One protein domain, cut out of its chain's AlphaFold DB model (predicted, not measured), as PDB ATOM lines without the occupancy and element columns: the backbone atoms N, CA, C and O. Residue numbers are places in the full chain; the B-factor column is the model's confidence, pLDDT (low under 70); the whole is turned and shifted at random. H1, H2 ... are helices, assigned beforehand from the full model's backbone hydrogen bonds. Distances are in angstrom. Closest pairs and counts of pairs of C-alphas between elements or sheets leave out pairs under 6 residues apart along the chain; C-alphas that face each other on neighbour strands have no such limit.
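Overview. This is residues 14 to 86 of the 88 residues of an uncharacterized protein of Mycobacterium syngnathidarum (UniProt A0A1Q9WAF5). In an open horseshoe, H1 and H2 pack on H3, a stretched link leads to H4, and H5 and H6 fold back, standing free. The printed part has 73 residues, with six named helices and no named strand: all helix. It is loose, radius of gyration of the C-alphas 16.2 A, spanning 44 by 31 by 25 A.

Arrangement. H1, residues 14 to 24, touches residues 46 to 50 alone of H3, residues 39 to 52, at a steep tilt of 38 degrees; the closest C-alphas, of Ile 22 and Met 46, are 6.7 A apart. H2, residues 26 to 34, touches H3 residues 39 to 43 alone. H4, residues 62 to 67, H5, 74 to 80, and H6, 83 to 86, touch no helix. In H1 to H5 every O i to N i+4 pair is within hydrogen-bond range.

Along the chain. C-alpha 14 is at (345.924, 362.514, 262.173), C-alpha 86 at (334.860, 349.279, 251.743); H3 is 20.2 A long.

Size, cuts and confidence. The farthest C-alphas, of Asp 26 and Gly 68, are 44.5 A apart. The printed part has no cut; no printed residue is under pLDDT 70.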
ATOM      1  N   GLY A  14     346.432 362.353 260.815       75.88
ATOM      2  CA  GLY A  14     345.924 362.514 262.173       75.88
ATOM      3  C   GLY A  14     346.189 363.887 262.778       75.88
ATOM      4  O   GLY A  14     345.356 364.352 263.545       75.88
ATOM      5  N   ARG A  15     347.269 364.584 262.398       77.00
ATOM      6  CA  ARG A  15     347.497 365.967 262.846       77.00
ATOM      7  C   ARG A  15     346.369 366.927 262.423       77.00
ATOM      8  O   ARG A  15     345.758 367.507 263.318       77.00
ATOM      9  N   PRO A  16     346.051 367.095 261.122       82.06
ATOM     10  CA  PRO A  16     344.948 367.966 260.714       82.06
ATOM     11  C   PRO A  16     343.592 367.470 261.236       82.06
ATOM     12  O   PRO A  16     342.762 368.283 261.629       82.06
ATOM     13  N   LEU A  17     343.379 366.151 261.328       82.81
ATOM     14  CA  LEU A  17     342.145 365.596 261.888       82.81
ATOM     15  C   LEU A  17     341.947 365.975 263.362       82.81
ATOM     16  O   LEU A  17     340.860 366.407 263.729       82.81
ATOM     17  N   VAL A  18     342.977 365.843 264.205       84.56
ATOM     18  CA  VAL A  18     342.891 366.230 265.623       84.56
ATOM     19  C   VAL A  18     342.589 367.720 265.759       84.56
ATOM     20  O   VAL A  18     341.755 368.087 266.580       84.56
ATOM     21  N   THR A  19     343.180 368.577 264.918       83.31
ATOM     22  CA  THR A  19     342.839 370.008 264.892       83.31
ATOM     23  C   THR A  19     341.355 370.245 264.611       83.31
ATOM     24  O   THR A  19     340.722 371.013 265.332       83.31
ATOM     25  N   GLU A  20     340.774 369.577 263.610       88.06
ATOM     26  CA  GLU A  20     339.341 369.721 263.316       88.06
ATOM     27  C   GLU A  20     338.454 369.145 264.428       88.06
ATOM     28  O   GLU A  20     337.440 369.746 264.779       88.06
ATOM     29  N   LEU A  21     338.844 368.025 265.044       86.94
ATOM     30  CA  LEU A  21     338.107 367.441 266.169       86.94
ATOM     31  C   LEU A  21     338.104 368.365 267.394       86.94
ATOM     32  O   LEU A  21     337.069 368.510 268.039       86.94
ATOM     33  N   ILE A  22     339.223 369.035 267.686       85.38
ATOM     34  CA  ILE A  22     339.298 370.040 268.759       85.38
ATOM     35  C   ILE A  22     338.338 371.197 268.468       85.38
ATOM     36  O   ILE A  22     337.604 371.616 269.360       85.38
ATOM     37  N   ARG A  23     338.282 371.682 267.219       88.12
ATOM     38  CA  ARG A  23     337.323 372.731 266.825       88.12
ATOM     39  C   ARG A  23     335.870 372.278 266.950       88.12
ATOM     40  O   ARG A  23     335.015 373.091 267.279       88.12
ATOM     41  N   ALA A  24     335.592 371.004 266.683       88.69
ATOM     42  CA  ALA A  24     334.253 370.435 266.781       88.69
ATOM     43  C   ALA A  24     333.775 370.226 268.233       88.69
ATOM     44  O   ALA A  24     332.577 370.024 268.425       88.69
ATOM     45  N   GLY A  25     334.673 370.287 269.227       87.44
ATOM     46  CA  GLY A  25     334.389 370.427 270.664       87.44
ATOM     47  C   GLY A  25     333.168 369.653 271.168       87.44
ATOM     48  O   GLY A  25     333.213 368.432 271.334       87.44
ATOM     49  N   ASP A  26     332.061 370.366 271.379       91.56
ATOM     50  CA  ASP A  26     330.804 369.824 271.911       91.56
ATOM     51  C   ASP A  26     330.231 368.670 271.081       91.56
ATOM     52  O   ASP A  26     329.662 367.734 271.638       91.56
ATOM     53  N   VAL A  27     330.422 368.677 269.759       92.06
ATOM     54  CA  VAL A  27     329.995 367.568 268.895       92.06
ATOM     55  C   VAL A  27     330.770 366.299 269.241       92.06
ATOM     56  O   VAL A  27     330.181 365.223 269.318       92.06
ATOM     57  N   VAL A  28     332.080 366.406 269.481       90.44
ATOM     58  CA  VAL A  28     332.910 365.258 269.870       90.44
ATOM     59  C   VAL A  28     332.515 364.772 271.258       90.44
ATOM     60  O   VAL A  28     332.301 363.575 271.433       90.44
ATOM     61  N   ARG A  29     332.327 365.686 272.214       93.19
ATOM     62  CA  ARG A  29     331.835 365.342 273.553       93.19
ATOM     63  C   ARG A  29     330.509 364.588 273.484       93.19
ATOM     64  O   ARG A  29     330.396 363.506 274.055       93.19
ATOM     65  N   GLN A  30     329.538 365.105 272.730       94.25
ATOM     66  CA  GLN A  30     328.235 364.462 272.574       94.25
ATOM     67  C   GLN A  30     328.363 363.076 271.935       94.25
ATOM     68  O   GLN A  30     327.729 362.133 272.393       94.25
ATOM     69  N   ARG A  31     329.243 362.905 270.940       94.12
ATOM     70  CA  ARG A  31     329.497 361.587 270.344       94.12
ATOM     71  C   ARG A  31     330.032 360.564 271.333       94.12
ATOM     72  O   ARG A  31     329.655 359.402 271.235       94.12
ATOM     73  N   PHE A  32     330.907 360.970 272.246       93.81
ATOM     74  CA  PHE A  32     331.410 360.087 273.296       93.81
ATOM     75  C   PHE A  32     330.294 359.674 274.262       93.81
ATOM     76  O   PHE A  32     330.194 358.495 274.600       93.81
ATOM     77  N   VAL A  33     329.417 360.611 274.632       94.81
ATOM     78  CA  VAL A  33     328.232 360.325 275.456       94.81
ATOM     79  C   VAL A  33     327.281 359.356 274.757       94.81
ATOM     80  O   VAL A  33     326.872 358.366 275.361       94.81
ATOM     81  N   ASP A  34     326.998 359.570 273.472       95.88
ATOM     82  CA  ASP A  34     326.103 358.713 272.683       95.88
ATOM     83  C   ASP A  34     326.570 357.244 272.634       95.88
ATOM     84  O   ASP A  34     325.751 356.336 272.491       95.88
ATOM     85  N   ILE A  35     327.882 356.996 272.744       94.00
ATOM     86  CA  ILE A  35     328.475 355.647 272.742       94.00
ATOM     87  C   ILE A  35     328.802 355.123 274.152       94.00
ATOM     88  O   ILE A  35     329.437 354.076 274.280       94.00
ATOM     89  N   GLY A  36     328.359 355.821 275.204       94.81
ATOM     90  CA  GLY A  36     328.419 355.357 276.594       94.81
ATOM     91  C   GLY A  36     329.628 355.824 277.411       94.81
ATOM     92  O   GLY A  36     329.835 355.314 278.511       94.81
ATOM     93  N   PHE A  37     330.424 356.778 276.922       95.06
ATOM     94  CA  PHE A  37     331.482 357.410 277.718       95.06
ATOM     95  C   PHE A  37     330.978 358.650 278.467       95.06
ATOM     96  O   PHE A  37     330.064 359.337 278.024       95.06
ATOM     97  N   GLY A  38     331.613 358.975 279.595       94.88
ATOM     98  CA  GLY A  38     331.365 360.235 280.301       94.88
ATOM     99  C   GLY A  38     331.877 361.449 279.519       94.88
ATOM    100  O   GLY A  38     332.865 361.356 278.783       94.88
ATOM    101  N   ALA A  39     331.239 362.603 279.711       92.31
ATOM    102  CA  ALA A  39     331.667 363.863 279.103       92.31
ATOM    103  C   ALA A  39     333.089 364.252 279.544       92.31
ATOM    104  O   ALA A  39     333.896 364.700 278.732       92.31
ATOM    105  N   GLU A  40     333.424 363.985 280.803       93.06
ATOM    106  CA  GLU A  40     334.741 364.230 281.389       93.06
ATOM    107  C   GLU A  40     335.821 363.384 280.710       93.06
ATOM    108  O   GLU A  40     336.944 363.841 280.503       93.06
ATOM    109  N   PHE A  41     335.481 362.152 280.319       94.06
ATOM    110  CA  PHE A  41     336.395 361.302 279.566       94.06
ATOM    111  C   PHE A  41     336.630 361.850 278.158       94.06
ATOM    112  O   PHE A  41     337.766 361.844 277.692       94.06
ATOM    113  N   ALA A  42     335.587 362.354 277.493       91.38
ATOM    114  CA  ALA A  42     335.724 362.978 276.180       91.38
ATOM    115  C   ALA A  42     336.652 364.202 276.234       91.38
ATOM    116  O   ALA A  42     337.557 364.329 275.408       91.38
ATOM    117  N   ASP A  43     336.476 365.053 277.246       91.31
ATOM    118  CA  ASP A  43     337.303 366.240 277.459       91.31
ATOM    119  C   ASP A  43     338.764 365.863 277.744       91.31
ATOM    120  O   ASP A  43     339.682 366.394 277.113       91.31
ATOM    121  N   ALA A  44     338.993 364.887 278.628       92.31
ATOM    122  CA  ALA A  44     340.334 364.393 278.935       92.31
ATOM    123  C   ALA A  44     341.012 363.755 277.712       92.31
ATOM    124  O   ALA A  44     342.193 363.992 277.454       92.31
ATOM    125  N   TYR A  45     340.269 362.968 276.930       89.81
ATOM    126  CA  TYR A  45     340.777 362.327 275.721       89.81
ATOM    127  C   TYR A  45     341.144 363.353 274.644       89.81
ATOM    128  O   TYR A  45     342.201 363.248 274.019       89.81
ATOM    129  N   MET A  46     340.318 364.382 274.456       89.06
ATOM    130  CA  MET A  46     340.620 365.474 273.532       89.06
ATOM    131  C   MET A  46     341.824 366.305 273.986       89.06
ATOM    132  O   MET A  46     342.655 366.655 273.145       89.06
ATOM    133  N   GLY A  47     341.973 366.555 275.291       89.75
ATOM    134  CA  GLY A  47     343.173 367.174 275.859       89.75
ATOM    135  C   GLY A  47     344.439 366.352 275.596       89.75
ATOM    136  O   GLY A  47     345.426 366.877 275.088       89.75
ATOM    137  N   LEU A  48     344.382 365.035 275.827       87.75
ATOM    138  CA  LEU A  48     345.479 364.115 275.513       87.75
ATOM    139  C   LEU A  48     345.854 364.155 274.021       87.75
ATOM    140  O   LEU A  48     347.035 364.188 273.668       87.75
ATOM    141  N   LEU A  49     344.864 364.138 273.124       86.44
ATOM    142  CA  LEU A  49     345.122 364.210 271.687       86.44
ATOM    143  C   LEU A  49     345.764 365.542 271.296       86.44
ATOM    144  O   LEU A  49     346.715 365.529 270.520       86.44
ATOM    145  N   ALA A  50     345.303 366.662 271.857       85.69
ATOM    146  CA  ALA A  50     345.896 367.976 271.627       85.69
ATOM    147  C   ALA A  50     347.372 368.015 272.055       85.69
ATOM    148  O   ALA A  50     348.230 368.413 271.266       85.69
ATOM    149  N   ASP A  51     347.680 367.504 273.248       86.69
ATOM    150  CA  ASP A  51     349.036 367.477 273.806       86.69
ATOM    151  C   ASP A  51     350.002 366.568 273.040       86.69
ATOM    152  O   ASP A  51     351.219 366.728 273.144       86.69
ATOM    153  N   THR A  52     349.490 365.602 272.277       80.56
ATOM    154  CA  THR A  52     350.307 364.672 271.479       80.56
ATOM    155  C   THR A  52     350.500 365.133 270.035       80.56
ATOM    156  O   THR A  52     351.337 364.578 269.312       80.56
ATOM    157  N   VAL A  53     349.800 366.188 269.596       81.62
ATOM    158  CA  VAL A  53     350.018 366.770 268.270       81.62
ATOM    159  C   VAL A  53     351.461 367.252 268.147       81.62
ATOM    160  O   VAL A  53     351.945 368.077 268.913       81.62
ATOM    161  N   GLY A  54     352.174 366.732 267.145       76.19
ATOM    162  CA  GLY A  54     353.569 367.117 266.909       76.19
ATOM    163  C   GLY A  54     354.574 366.503 267.884       76.19
ATOM    164  O   GLY A  54     355.766 366.759 267.737       76.19
ATOM    165  N   ARG A  55     354.128 365.655 268.818       80.56
ATOM    166  CA  ARG A  55     354.976 364.928 269.765       80.56
ATOM    167  C   ARG A  55     354.912 363.430 269.465       80.56
ATOM    168  O   ARG A  55     353.970 362.766 269.895       80.56
ATOM    169  N   PRO A  56     355.873 362.886 268.694       74.81
ATOM    170  CA  PRO A  56     355.914 361.463 268.387       74.81
ATOM    171  C   PRO A  56     355.883 360.618 269.660       74.81
ATOM    172  O   PRO A  56     356.649 360.862 270.593       74.81
ATOM    173  N   ALA A  57     355.001 359.619 269.691       77.94
ATOM    174  CA  ALA A  57     355.023 358.614 270.742       77.94
ATOM    175  C   ALA A  57     356.326 357.807 270.660       77.94
ATOM    176  O   ALA A  57     356.859 357.577 269.570       77.94
ATOM    177  N   LEU A  58     356.822 357.356 271.812       83.12
ATOM    178  CA  LEU A  58     357.966 356.454 271.865       83.12
ATOM    179  C   LEU A  58     357.614 355.141 271.155       83.12
ATOM    180  O   LEU A  58     356.697 354.433 271.568       83.12
ATOM    181  N   VAL A  59     358.369 354.806 270.111       86.06
ATOM    182  CA  VAL A  59     358.304 353.492 269.468       86.06
ATOM    183  C   VAL A  59     359.258 352.563 270.205       86.06
ATOM    184  O   VAL A  59     360.451 352.842 270.302       86.06
ATOM    185  N   THR A  60     358.729 351.470 270.744       90.81
ATOM    186  CA  THR A  60     359.508 350.453 271.456       90.81
ATOM    187  C   THR A  60     359.645 349.183 270.616       90.81
ATOM    188  O   THR A  60     358.863 348.936 269.699       90.81
ATOM    189  N   HIS A  61     360.629 348.347 270.948       91.75
ATOM    190  CA  HIS A  61     360.887 347.069 270.269       91.75
ATOM    191  C   HIS A  61     360.336 345.862 271.050       91.75
ATOM    192  O   HIS A  61     360.794 344.736 270.875       91.75
ATOM    193  N   GLU A  62     359.355 346.078 271.933       96.06
ATOM    194  CA  GLU A  62     358.879 345.036 272.855       96.06
ATOM    195  C   GLU A  62     358.179 343.878 272.142       96.06
ATOM    196  O   GLU A  62     358.312 342.733 272.560       96.06
ATOM    197  N   VAL A  63     357.492 344.138 271.025       96.38
ATOM    198  CA  VAL A  63     356.859 343.068 270.236       96.38
ATOM    199  C   VAL A  63     357.900 342.070 269.733       96.38
ATOM    200  O   VAL A  63     357.704 340.864 269.857       96.38
ATOM    201  N   GLU A  64     359.026 342.566 269.223       96.44
ATOM    202  CA  GLU A  64     360.115 341.721 268.737       96.44
ATOM    203  C   GLU A  64     360.808 340.985 269.880       96.44
ATOM    204  O   GLU A  64     360.989 339.773 269.799       96.44
ATOM    205  N   LYS A  65     361.111 341.685 270.979       97.44
ATOM    206  CA  LYS A  65     361.737 341.079 272.161       97.44
ATOM    207  C   LYS A  65     360.890 339.964 272.779       97.44
ATOM    208  O   LYS A  65     361.442 338.957 273.202       97.44
ATOM    209  N   ILE A  66     359.572 340.153 272.861       98.00
ATOM    210  CA  ILE A  66     358.664 339.223 273.550       98.00
ATOM    211  C   ILE A  66     358.219 338.086 272.624       98.00
ATOM    212  O   ILE A  66     358.116 336.945 273.066       98.00
ATOM    213  N   LEU A  67     357.935 338.378 271.349       97.62
ATOM    214  CA  LEU A  67     357.319 337.418 270.422       97.62
ATOM    215  C   LEU A  67     358.273 336.892 269.337       97.62
ATOM    216  O   LEU A  67     357.857 336.055 268.538       97.62
ATOM    217  N   GLY A  68     359.515 337.383 269.261       97.94
ATOM    218  CA  GLY A  68     360.513 336.949 268.274       97.94
ATOM    219  C   GLY A  68     360.202 337.355 266.828       97.94
ATOM    220  O   GLY A  68     360.770 336.793 265.895       97.94
ATOM    221  N   ARG A  69     359.276 338.299 266.619       96.75
ATOM    222  CA  ARG A  69     358.894 338.813 265.294       96.75
ATOM    223  C   ARG A  69     358.612 340.315 265.341       96.75
ATOM    224  O   ARG A  69     358.127 340.794 266.368       96.75
ATOM    225  N   PRO A  70     358.821 341.059 264.244       93.19
ATOM    226  CA  PRO A  70     358.519 342.485 264.213       93.19
ATOM    227  C   PRO A  70     357.026 342.767 264.445       93.19
ATOM    228  O   PRO A  70     356.150 341.948 264.136       93.19
ATOM    229  N   ALA A  71     356.737 343.962 264.967       92.50
ATOM    230  CA  ALA A  71     355.376 344.479 265.035       92.50
ATOM    231  C   ALA A  71     354.791 344.640 263.627       92.50
ATOM    232  O   ALA A  71     355.477 345.059 262.696       92.50
ATOM    233  N   THR A  72     353.504 344.326 263.473       93.31
ATOM    234  CA  THR A  72     352.797 344.556 262.211       93.31
ATOM    235  C   THR A  72     352.692 346.058 261.966       93.31
ATOM    236  O   THR A  72     352.145 346.782 262.801       93.31
ATOM    237  N   ALA A  73     353.187 346.532 260.821       88.06
ATOM    238  CA  ALA A  73     353.035 347.931 260.458       88.06
ATOM    239  C   ALA A  73     351.551 348.257 260.244       88.06
ATOM    240  O   ALA A  73     350.787 347.458 259.696       88.06
ATOM    241  N   PHE A  74     351.135 349.464 260.636       84.31
ATOM    242  CA  PHE A  74     349.745 349.890 260.463       84.31
ATOM    243  C   PHE A  74     349.298 349.822 258.991       84.31
ATOM    244  O   PHE A  74     348.174 349.413 258.711       84.31
ATOM    245  N   ALA A  75     350.188 350.151 258.048       82.81
ATOM    246  CA  ALA A  75     349.909 350.074 256.614       82.81
ATOM    247  C   ALA A  75     349.574 348.644 256.156       82.81
ATOM    248  O   ALA A  75     348.581 348.444 255.456       82.81
ATOM    249  N   ASP A  76     350.346 347.654 256.606       89.75
ATOM    250  CA  ASP A  76     350.118 346.245 256.275       89.75
ATOM    251  C   ASP A  76     348.809 345.743 256.889       89.75
ATOM    252  O   ASP A  76     348.027 345.045 256.238       89.75
ATOM    253  N   TRP A  77     348.516 346.160 258.127       91.12
ATOM    254  CA  TRP A  77     347.242 345.848 258.769       91.12
ATOM    255  C   TRP A  77     346.061 346.423 257.978       91.12
ATOM    256  O   TRP A  77     345.120 345.686 257.675       91.12
ATOM    257  N   VAL A  78     346.118 347.702 257.583       87.81
ATOM    258  CA  VAL A  78     345.068 348.345 256.773       87.81
ATOM    259  C   VAL A  78     344.907 347.631 255.433       87.81
ATOM    260  O   VAL A  78     343.775 347.364 255.029       87.81
ATOM    261  N   ALA A  79     346.007 347.268 254.766       88.31
ATOM    262  CA  ALA A  79     345.977 346.522 253.510       88.31
ATOM    263  C   ALA A  79     345.267 345.163 253.659       88.31
ATOM    264  O   ALA A  79     344.435 344.816 252.818       88.31
ATOM    265  N   GLY A  80     345.512 344.439 254.756       93.75
ATOM    266  CA  GLY A  80     344.820 343.184 255.071       93.75
ATOM    267  C   GLY A  80     343.349 343.350 255.479       93.75
ATOM    268  O   GLY A  80     342.556 342.422 255.332       93.75
ATOM    269  N   HIS A  81     342.950 344.536 255.952       91.88
ATOM    270  CA  HIS A  81     341.614 344.805 256.501       91.88
ATOM    271  C   HIS A  81     340.786 345.793 255.673       91.88
ATOM    272  O   HIS A  81     339.762 346.283 256.150       91.88
ATOM    273  N   ARG A  82     341.157 346.051 254.411       88.62
ATOM    274  CA  ARG A  82     340.468 347.015 253.523       88.62
ATOM    275  C   ARG A  82     338.950 346.834 253.483       88.62
ATOM    276  O   ARG A  82     338.223 347.818 253.401       88.62
ATOM    277  N   ARG A  83     338.467 345.592 253.601       91.25
ATOM    278  CA  ARG A  83     337.032 345.264 253.651       91.25
ATOM    279  C   ARG A  83     336.261 345.988 254.763       91.25
ATOM    280  O   ARG A  83     335.093 346.291 254.562       91.25
ATOM    281  N   LEU A  84     336.903 346.306 255.893       86.31
ATOM    282  CA  LEU A  84     336.282 347.055 256.996       86.31
ATOM    283  C   LEU A  84     335.907 348.486 256.586       86.31
ATOM    284  O   LEU A  84     335.000 349.072 257.165       86.31
ATOM    285  N   PHE A  85     336.587 349.025 255.574       80.75
ATOM    286  CA  PHE A  85     336.412 350.395 255.095       80.75
ATOM    287  C   PHE A  85     335.667 350.470 253.754       80.75
ATOM    288  O   PHE A  85     335.281 351.555 253.332       80.75
ATOM    289  N   ALA A  86     335.468 349.336 253.073       79.12
ATOM    290  CA  ALA A  86     334.860 349.279 251.743       79.12
ATOM    291  C   ALA A  86     333.324 349.201 251.764       79.12
ATOM    292  O   ALA A  86     332.684 349.497 250.759       79.12
TER     293      ALA A  86